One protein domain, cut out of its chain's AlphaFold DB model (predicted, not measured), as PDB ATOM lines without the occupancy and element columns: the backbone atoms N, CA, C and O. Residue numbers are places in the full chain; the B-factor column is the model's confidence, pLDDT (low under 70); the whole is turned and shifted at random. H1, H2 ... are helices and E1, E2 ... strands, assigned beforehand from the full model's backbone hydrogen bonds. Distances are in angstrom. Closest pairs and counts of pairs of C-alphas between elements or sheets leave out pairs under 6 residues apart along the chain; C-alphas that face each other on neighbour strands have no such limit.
ATOM      1  N   GLU A  13     -77.580   3.879  37.943       90.75
ATOM      2  CA  GLU A  13     -76.425   4.450  37.225       90.75
ATOM      3  C   GLU A  13     -75.076   3.953  37.740       90.75
ATOM      4  O   GLU A  13     -74.134   3.803  36.964       90.75
ATOM      5  N   ALA A  14     -74.984   3.698  39.046       88.12
ATOM      6  CA  ALA A  14     -73.745   3.287  39.694       88.12
ATOM      7  C   ALA A  14     -73.439   1.787  39.541       88.12
ATOM      8  O   ALA A  14     -72.367   1.345  39.953       88.12
ATOM      9  N   ILE A  15     -74.367   1.003  38.985       91.38
ATOM     10  CA  ILE A  15     -74.228  -0.449  38.883       91.38
ATOM     11  C   ILE A  15     -73.552  -0.788  37.562       91.38
ATOM     12  O   ILE A  15     -73.957  -0.313  36.498       91.38
ATOM     13  N   GLN A  16     -72.518  -1.618  37.649       92.88
ATOM     14  CA  GLN A  16     -71.747  -2.076  36.505       92.88
ATOM     15  C   GLN A  16     -71.511  -3.583  36.591       92.88
ATOM     16  O   GLN A  16     -70.752  -4.055  37.448       92.88
ATOM     17  N   ILE A  17     -72.067  -4.317  35.624       91.94
ATOM     18  CA  ILE A  17     -71.807  -5.755  35.458       91.94
ATOM     19  C   ILE A  17     -70.725  -5.973  34.391       91.94
ATOM     20  O   ILE A  17     -69.715  -6.635  34.633       91.94
ATOM     21  N   LEU A  18     -70.937  -5.406  33.206       94.00
ATOM     22  CA  LEU A  18     -70.079  -5.451  32.027       94.00
ATOM     23  C   LEU A  18     -69.435  -4.088  31.749       94.00
ATOM     24  O   LEU A  18     -68.218  -4.007  31.584       94.00
ATOM     25  N   TRP A  19     -70.229  -3.016  31.714       93.88
ATOM     26  CA  TRP A  19     -69.754  -1.646  31.481       93.88
ATOM     27  C   TRP A  19     -70.591  -0.629  32.266       93.88
ATOM     28  O   TRP A  19     -71.726  -0.932  32.623       93.88
ATOM     29  N   PRO A  20     -70.058   0.571  32.563       92.50
ATOM     30  CA  PRO A  20     -70.792   1.565  33.341       92.50
ATOM     31  C   PRO A  20     -72.166   1.884  32.731       92.50
ATOM     32  O   PRO A  20     -72.257   2.204  31.542       92.50
ATOM     33  N   GLY A  21     -73.223   1.804  33.544       92.19
ATOM     34  CA  GLY A  21     -74.596   2.134  33.147       92.19
ATOM     35  C   GLY A  21     -75.320   1.061  32.323       92.19
ATOM     36  O   GLY A  21     -76.409   1.324  31.810       92.19
ATOM     37  N   ASP A  22     -74.758  -0.141  32.190       94.81
ATOM     38  CA  ASP A  22     -75.382  -1.261  31.478       94.81
ATOM     39  C   ASP A  22     -76.727  -1.690  32.080       94.81
ATOM     40  O   ASP A  22     -77.702  -1.883  31.347       94.81
ATOM     41  N   VAL A  23     -76.811  -1.777  33.408       94.75
ATOM     42  CA  VAL A  23     -78.041  -2.134  34.127       94.75
ATOM     43  C   VAL A  23     -79.122  -1.085  33.895       94.75
ATOM     44  O   VAL A  23     -80.249  -1.440  33.543       94.75
ATOM     45  N   ARG A  24     -78.781   0.207  34.012       95.94
ATOM     46  CA  ARG A  24     -79.703   1.311  33.705       95.94
ATOM     47  C   ARG A  24     -80.203   1.229  32.262       95.94
ATOM     48  O   ARG A  24     -81.404   1.357  32.033       95.94
ATOM     49  N   ALA A  25     -79.308   1.020  31.297       95.94
ATOM     50  CA  ALA A  25     -79.673   0.971  29.882       95.94
ATOM     51  C   ALA A  25     -80.648  -0.178  29.583       95.94
ATOM     52  O   ALA A  25     -81.642   0.017  28.876       95.94
ATOM     53  N   LEU A  26     -80.411  -1.363  30.159       95.69
ATOM     54  CA  LEU A  26     -81.339  -2.484  30.027       95.69
ATOM     55  C   LEU A  26     -82.677  -2.188  30.713       95.69
ATOM     56  O   LEU A  26     -83.731  -2.435  30.124       95.69
ATOM     57  N   ALA A  27     -82.649  -1.644  31.930       95.44
ATOM     58  CA  ALA A  27     -83.852  -1.293  32.675       95.44
ATOM     59  C   ALA A  27     -84.731  -0.306  31.900       95.44
ATOM     60  O   ALA A  27     -85.936  -0.526  31.760       95.44
ATOM     61  N   GLU A  28     -84.123   0.733  31.324       96.12
ATOM     62  CA  GLU A  28     -84.816   1.709  30.488       96.12
ATOM     63  C   GLU A  28     -85.451   1.041  29.260       96.12
ATOM     64  O   GLU A  28     -86.623   1.282  28.955       96.12
ATOM     65  N   PHE A  29     -84.712   0.169  28.570       95.50
ATOM     66  CA  PHE A  29     -85.233  -0.555  27.414       95.50
ATOM     67  C   PHE A  29     -86.436  -1.441  27.777       95.50
ATOM     68  O   PHE A  29     -87.461  -1.413  27.085       95.50
ATOM     69  N   VAL A  30     -86.344  -2.203  28.873       93.38
ATOM     70  CA  VAL A  30     -87.428  -3.078  29.346       93.38
ATOM     71  C   VAL A  30     -88.650  -2.250  29.744       93.38
ATOM     72  O   VAL A  30     -89.761  -2.578  29.325       93.38
ATOM     73  N   LEU A  31     -88.468  -1.145  30.469       92.06
ATOM     74  CA  LEU A  31     -89.559  -0.247  30.854       92.06
ATOM     75  C   LEU A  31     -90.286   0.345  29.647       92.06
ATOM     76  O   LEU A  31     -91.508   0.212  29.537       92.06
ATOM     77  N   ARG A  32     -89.545   0.925  28.696       91.44
ATOM     78  CA  ARG A  32     -90.123   1.460  27.451       91.44
ATOM     79  C   ARG A  32     -90.868   0.379  26.670       91.44
ATOM     80  O   ARG A  32     -91.923   0.650  26.096       91.44
ATOM     81  N   SER A  33     -90.347  -0.849  26.666       90.31
ATOM     82  CA  SER A  33     -90.987  -1.996  26.014       90.31
ATOM     83  C   SER A  33     -92.298  -2.395  26.696       90.31
ATOM     84  O   SER A  33     -93.266  -2.719  26.007       90.31
ATOM     85  N   PHE A  34     -92.367  -2.334  28.030       86.31
ATOM     86  CA  PHE A  34     -93.606  -2.557  28.776       86.31
ATOM     87  C   PHE A  34     -94.635  -1.463  28.480       86.31
ATOM     88  O   PHE A  34     -95.754  -1.798  28.106       86.31
ATOM     89  N   GLU A  35     -94.256  -0.182  28.526       84.88
ATOM     90  CA  GLU A  35     -95.165   0.924  28.181       84.88
ATOM     91  C   GLU A  35     -95.658   0.862  26.728       84.88
ATOM     92  O   GLU A  35     -96.814   1.166  26.430       84.88
ATOM     93  N   ALA A  36     -94.787   0.489  25.787       86.00
ATOM     94  CA  ALA A  36     -95.167   0.300  24.392       86.00
ATOM     95  C   ALA A  36     -96.138  -0.875  24.233       86.00
ATOM     96  O   ALA A  36     -97.175  -0.724  23.587       86.00
ATOM     97  N   ARG A  37     -95.841  -2.025  24.852       83.19
ATOM     98  CA  ARG A  37     -96.721  -3.197  24.810       83.19
ATOM     99  C   ARG A  37     -98.070  -2.903  25.451       83.19
ATOM    100  O   ARG A  37     -99.083  -3.280  24.875       83.19
ATOM    101  N   ASP A  38     -98.094  -2.220  26.587       78.81
ATOM    102  CA  ASP A  38     -99.335  -1.845  27.262       78.81
ATOM    103  C   ASP A  38    -100.178  -0.919  26.374       78.81
ATOM    104  O   ASP A  38    -101.373  -1.149  26.220       78.81
ATOM    105  N   ARG A  39     -99.572   0.046  25.669       76.81
ATOM    106  CA  ARG A  39    -100.299   0.866  24.680       76.81
ATOM    107  C   ARG A  39    -100.879   0.048  23.522       76.81
ATOM    108  O   ARG A  39    -101.991   0.335  23.087       76.81
ATOM    109  N   ILE A  40    -100.142  -0.951  23.029       79.38
ATOM    110  CA  ILE A  40    -100.583  -1.826  21.929       79.38
ATOM    111  C   ILE A  40    -101.727  -2.742  22.382       79.38
ATOM    112  O   ILE A  40    -102.722  -2.880  21.674       79.38
ATOM    113  N   VAL A  41    -101.592  -3.370  23.553       72.75
ATOM    114  CA  VAL A  41    -102.542  -4.370  24.066       72.75
ATOM    115  C   VAL A  41    -103.817  -3.716  24.593       72.75
ATOM    116  O   VAL A  41    -104.904  -4.246  24.375       72.75
ATOM    117  N   SER A  42    -103.709  -2.563  25.253       62.91
ATOM    118  CA  SER A  42    -104.850  -1.904  25.896       62.91
ATOM    119  C   SER A  42    -105.646  -0.983  24.958       62.91
ATOM    120  O   SER A  42    -106.581  -0.321  25.404       62.91
ATOM    121  N   GLY A  43    -105.303  -0.931  23.664       62.22
ATOM    122  CA  GLY A  43    -106.090  -0.237  22.638       62.22
ATOM    123  C   GLY A  43    -106.089   1.296  22.718       62.22
ATOM    124  O   GLY A  43    -106.921   1.932  22.075       62.22
ATOM    125  N   PRO A  54     -91.599  -4.231  35.680       89.31
ATOM    126  CA  PRO A  54     -90.562  -5.243  35.848       89.31
ATOM    127  C   PRO A  54     -89.925  -5.135  37.241       89.31
ATOM    128  O   PRO A  54     -89.730  -4.034  37.754       89.31
ATOM    129  N   THR A  55     -89.593  -6.274  37.850       94.38
ATOM    130  CA  THR A  55     -88.805  -6.312  39.092       94.38
ATOM    131  C   THR A  55     -87.308  -6.359  38.799       94.38
ATOM    132  O   THR A  55     -86.908  -6.712  37.686       94.38
ATOM    133  N   LEU A  56     -86.475  -6.064  39.799       94.94
ATOM    134  CA  LEU A  56     -85.020  -6.220  39.701       94.94
ATOM    135  C   LEU A  56     -84.595  -7.673  39.453       94.94
ATOM    136  O   LEU A  56     -83.714  -7.906  38.630       94.94
ATOM    137  N   HIS A  57     -85.278  -8.654  40.049       96.06
ATOM    138  CA  HIS A  57     -85.096 -10.069  39.710       96.06
ATOM    139  C   HIS A  57     -85.396 -10.337  38.223       96.06
ATOM    140  O   HIS A  57     -84.584 -10.909  37.505       96.06
ATOM    141  N   GLY A  58     -86.523  -9.829  37.706       94.75
ATOM    142  CA  GLY A  58     -86.850  -9.966  36.284       94.75
ATOM    143  C   GLY A  58     -85.839  -9.266  35.366       94.75
ATOM    144  O   GLY A  58     -85.577  -9.731  34.256       94.75
ATOM    145  N   LEU A  59     -85.250  -8.158  35.819       95.12
ATOM    146  CA  LEU A  59     -84.172  -7.476  35.109       95.12
ATOM    147  C   LEU A  59     -82.892  -8.323  35.080       95.12
ATOM    148  O   LEU A  59     -82.282  -8.439  34.015       95.12
ATOM    149  N   ALA A  60     -82.522  -8.946  36.201       96.94
ATOM    150  CA  ALA A  60     -81.383  -9.856  36.289       96.94
ATOM    151  C   ALA A  60     -81.528 -11.034  35.315       96.94
ATOM    152  O   ALA A  60     -80.601 -11.306  34.550       96.94
ATOM    153  N   GLY A  61     -82.715 -11.647  35.244       97.31
ATOM    154  CA  GLY A  61     -83.014 -12.711  34.284       97.31
ATOM    155  C   GLY A  61     -82.881 -12.270  32.821       97.31
ATOM    156  O   GLY A  61     -82.263 -12.969  32.015       97.31
ATOM    157  N   HIS A  62     -83.381 -11.080  32.457       95.44
ATOM    158  CA  HIS A  62     -83.174 -10.536  31.105       95.44
ATOM    159  C   HIS A  62     -81.692 -10.298  30.803       95.44
ATOM    160  O   HIS A  62     -81.221 -10.629  29.713       95.44
ATOM    161  N   PHE A  63     -80.951  -9.737  31.758       96.56
ATOM    162  CA  PHE A  63     -79.531  -9.449  31.590       96.56
ATOM    163  C   PHE A  63     -78.732 -10.747  31.408       96.56
ATOM    164  O   PHE A  63     -77.918 -10.852  30.487       96.56
ATOM    165  N   ALA A  64     -79.020 -11.764  32.223       97.50
ATOM    166  CA  ALA A  64     -78.426 -13.092  32.123       97.50
ATOM    167  C   ALA A  64     -78.701 -13.734  30.761       97.50
ATOM    168  O   ALA A  64     -77.781 -14.227  30.108       97.50
ATOM    169  N   TRP A  65     -79.950 -13.667  30.294       96.88
ATOM    170  CA  TRP A  65     -80.347 -14.222  29.002       96.88
ATOM    171  C   TRP A  65     -79.615 -13.565  27.822       96.88
ATOM    172  O   TRP A  65     -79.169 -14.266  26.916       96.88
ATOM    173  N   ILE A  66     -79.448 -12.237  27.838       95.56
ATOM    174  CA  ILE A  66     -78.778 -11.494  26.755       95.56
ATOM    175  C   ILE A  66     -77.266 -11.748  26.744       95.56
ATOM    176  O   ILE A  66     -76.657 -11.843  25.680       95.56
ATOM    177  N   THR A  67     -76.646 -11.815  27.922       95.00
ATOM    178  CA  THR A  67     -75.180 -11.757  28.055       95.00
ATOM    179  C   THR A  67     -74.526 -13.110  28.316       95.00
ATOM    180  O   THR A  67     -73.311 -13.238  28.183       95.00
ATOM    181  N   GLY A  68     -75.308 -14.119  28.708       95.88
ATOM    182  CA  GLY A  68     -74.804 -15.416  29.159       95.88
ATOM    183  C   GLY A  68     -74.136 -15.384  30.539       95.88
ATOM    184  O   GLY A  68     -73.582 -16.395  30.971       95.88
ATOM    185  N   ILE A  69     -74.164 -14.249  31.247       96.00
ATOM    186  CA  ILE A  69     -73.678 -14.155  32.627       96.00
ATOM    187  C   ILE A  69     -74.669 -14.877  33.549       96.00
ATOM    188  O   ILE A  69     -75.874 -14.691  33.392       96.00
ATOM    189  N   PRO A  70     -74.202 -15.664  34.535       97.38
ATOM    190  CA  PRO A  70     -75.098 -16.305  35.491       97.38
ATOM    191  C   PRO A  70     -75.977 -15.288  36.229       97.38
ATOM    192  O   PRO A  70     -75.453 -14.356  36.836       97.38
ATOM    193  N   GLU A  71     -77.292 -15.510  36.232       97.88
ATOM    194  CA  GLU A  71     -78.285 -14.637  36.878       97.88
ATOM    195  C   GLU A  71     -77.952 -14.359  38.349       97.88
ATOM    196  O   GLU A  71     -77.869 -13.203  38.746       97.88
ATOM    197  N   VAL A  72     -77.579 -15.395  39.108       96.69
ATOM    198  CA  VAL A  72     -77.134 -15.283  40.511       96.69
ATOM    199  C   VAL A  72     -75.994 -14.280  40.729       96.69
ATOM    200  O   VAL A  72     -75.886 -13.660  41.783       96.69
ATOM    201  N   ARG A  73     -75.109 -14.090  39.740       95.56
ATOM    202  CA  ARG A  73     -74.019 -13.106  39.840       95.56
ATOM    203  C   ARG A  73     -74.548 -11.679  39.711       95.56
ATOM    204  O   ARG A  73     -74.007 -10.777  40.342       95.56
ATOM    205  N   ILE A  74     -75.559 -11.496  38.872       96.38
ATOM    206  CA  ILE A  74     -76.209 -10.214  38.614       96.38
ATOM    207  C   ILE A  74     -77.056  -9.828  39.822       96.38
ATOM    208  O   ILE A  74     -76.913  -8.724  40.336       96.38
ATOM    209  N   GLU A  75     -77.854 -10.769  40.323       97.38
ATOM    210  CA  GLU A  75     -78.631 -10.624  41.556       97.38
ATOM    211  C   GLU A  75     -77.751 -10.189  42.724       97.38
ATOM    212  O   GLU A  75     -78.033  -9.175  43.359       97.38
ATOM    213  N   ARG A  76     -76.626 -10.882  42.939       96.00
ATOM    214  CA  ARG A  76     -75.698 -10.537  44.017       96.00
ATOM    215  C   ARG A  76     -75.157  -9.115  43.887       96.00
ATOM    216  O   ARG A  76     -75.033  -8.435  44.894       96.00
ATOM    217  N   GLN A  77     -74.847  -8.649  42.675       94.88
ATOM    218  CA  GLN A  77     -74.425  -7.256  42.497       94.88
ATOM    219  C   GLN A  77     -75.540  -6.270  42.861       94.88
ATOM    220  O   GLN A  77     -75.272  -5.281  43.534       94.88
ATOM    221  N   LEU A  78     -76.784  -6.528  42.456       94.75
ATOM    222  CA  LEU A  78     -77.915  -5.663  42.818       94.75
ATOM    223  C   LEU A  78     -78.085  -5.588  44.346       94.75
ATOM    224  O   LEU A  78     -78.210  -4.494  44.898       94.75
ATOM    225  N   GLU A  79     -77.987  -6.726  45.035       95.00
ATOM    226  CA  GLU A  79     -78.046  -6.802  46.500       95.00
ATOM    227  C   GLU A  79     -76.847  -6.120  47.184       95.00
ATOM    228  O   GLU A  79     -77.027  -5.427  48.184       95.00
ATOM    229  N   GLU A  80     -75.629  -6.258  46.642       94.62
ATOM    230  CA  GLU A  80     -74.414  -5.570  47.124       94.62
ATOM    231  C   GLU A  80     -74.554  -4.037  47.045       94.62
ATOM    232  O   GLU A  80     -73.988  -3.317  47.869       94.62
ATOM    233  N   HIS A  81     -75.353  -3.535  46.099       92.50
ATOM    234  CA  HIS A  81     -75.732  -2.124  45.986       92.50
ATOM    235  C   HIS A  81     -76.940  -1.733  46.858       92.50
ATOM    236  O   HIS A  81     -77.413  -0.598  46.784       92.50
ATOM    237  N   GLY A  82     -77.423  -2.640  47.711       93.56
ATOM    238  CA  GLY A  82     -78.540  -2.407  48.623       93.56
ATOM    239  C   GLY A  82     -79.904  -2.383  47.937       93.56
ATOM    240  O   GLY A  82     -80.845  -1.832  48.501       93.56
ATOM    241  N   LEU A  83     -80.018  -2.941  46.728       93.25
ATOM    242  CA  LEU A  83     -81.268  -2.958  45.978       93.25
ATOM    243  C   LEU A  83     -81.991  -4.304  46.149       93.25
ATOM    244  O   LEU A  83     -81.433  -5.343  45.788       93.25
ATOM    245  N   PRO A  84     -83.233  -4.315  46.659       93.25
ATOM    246  CA  PRO A  84     -83.954  -5.557  46.898       93.25
ATOM    247  C   PRO A  84     -84.516  -6.141  45.597       93.25
ATOM    248  O   PRO A  84     -85.163  -5.452  44.813       93.25
ATOM    249  N   LEU A  85     -84.297  -7.436  45.352       94.69
ATOM    250  CA  LEU A  85     -84.632  -8.087  44.074       94.69
ATOM    251  C   LEU A  85     -86.138  -8.098  43.741       94.69
ATOM    252  O   LEU A  85     -86.524  -8.177  42.570       94.69
ATOM    253  N   ASP A  86     -87.002  -8.016  44.749       94.50
ATOM    254  CA  ASP A  86     -88.453  -7.934  44.589       94.50
ATOM    255  C   ASP A  86     -88.960  -6.509  44.303       94.50
ATOM    256  O   ASP A  86     -90.135  -6.348  43.941       94.50
ATOM    257  N   ALA A  87     -88.080  -5.502  44.393       93.88
ATOM    258  CA  ALA A  87     -88.386  -4.128  44.031       93.88
ATOM    259  C   ALA A  87     -88.773  -4.017  42.559       93.88
ATOM    260  O   ALA A  87     -88.183  -4.645  41.674       93.88
ATOM    261  N   THR A  88     -89.768  -3.180  42.295       94.12
ATOM    262  CA  THR A  88     -90.150  -2.785  40.940       94.12
ATOM    263  C   THR A  88     -89.270  -1.654  40.448       94.12
ATOM    264  O   THR A  88     -88.959  -0.738  41.208       94.12
ATOM    265  N   VAL A  89     -88.925  -1.685  39.168       93.25
ATOM    266  CA  VAL A  89     -88.202  -0.598  38.511       93.25
ATOM    267  C   VAL A  89     -89.201   0.363  37.879       93.25
ATOM    268  O   VAL A  89     -90.156  -0.087  37.245       93.25
ATOM    269  N   GLU A  90     -88.986   1.670  38.024       93.19
ATOM    270  CA  GLU A  90     -89.786   2.719  37.380       93.19
ATOM    271  C   GLU A  90     -88.913   3.849  36.804       93.19
ATOM    272  O   GLU A  90     -87.736   3.995  37.141       93.19
ATOM    273  N   PHE A  91     -89.494   4.656  35.909       92.88
ATOM    274  CA  PHE A  91     -88.865   5.896  35.451       92.88
ATOM    275  C   PHE A  91     -88.746   6.891  36.602       92.88
ATOM    276  O   PHE A  91     -89.620   6.949  37.469       92.88
TER     277      PHE A  91
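Overview. This is residues 13 to 43 and 54 to 91 of the 97 residues of an uncharacterized protein of Planctomycetes bacterium RBG_13_63_9 (UniProt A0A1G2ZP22). One long helix, H1, crosses a second, H2, and residues 35 to 43, of which 35 to 41 belong to H1, stick out beyond the body; H3 folds back on H2, and the end of the printed part, with strand E1, returns to H1. The printed part has 69 residues, in the order H1, H2, H3, E1, and is mostly helix. It is compact, radius of gyration of the C-alphas 12.4 A, and spans 40 by 23 by 19 A.

Along the chain. H1, residues 22 to 41, runs 28.3 A from C-alpha 22 at (-75.382, -1.261, 31.478). H2 is residues 56 to 67, 16.2 A; H3 is residues 71 to 80, 14.2 A. E1, residues 88 to 90, is 6.6 A long, ends at C-alpha 90 (-89.786, 2.719, 37.380) and pairs with no named strand.

Arrangement. H1 touches H2 with residues 23 to 30 alone, about perpendicular at 75 degrees; the closest C-alphas, of Ala 27 and Leu 59, are 6.7 A apart. H2 touches H3 at a steep tilt of 47 degrees, opposite ways, closest at the C-alphas of Ala 64 and Glu 71, 5.0 A. H1 and H3 are apart. The closest C-alphas of H1 and E1, Leu 31 and Glu 90, are 7.2 A apart. In H1, H2 and H3 every O i to N i+4 pair is within hydrogen-bond range.

Size, cuts and confidence. Residues 44 to 53 are cut out, and C-alphas 43 and 54 are 21.0 A apart. No link printed whole is long. Residues 42 to 43 have pLDDT under 70.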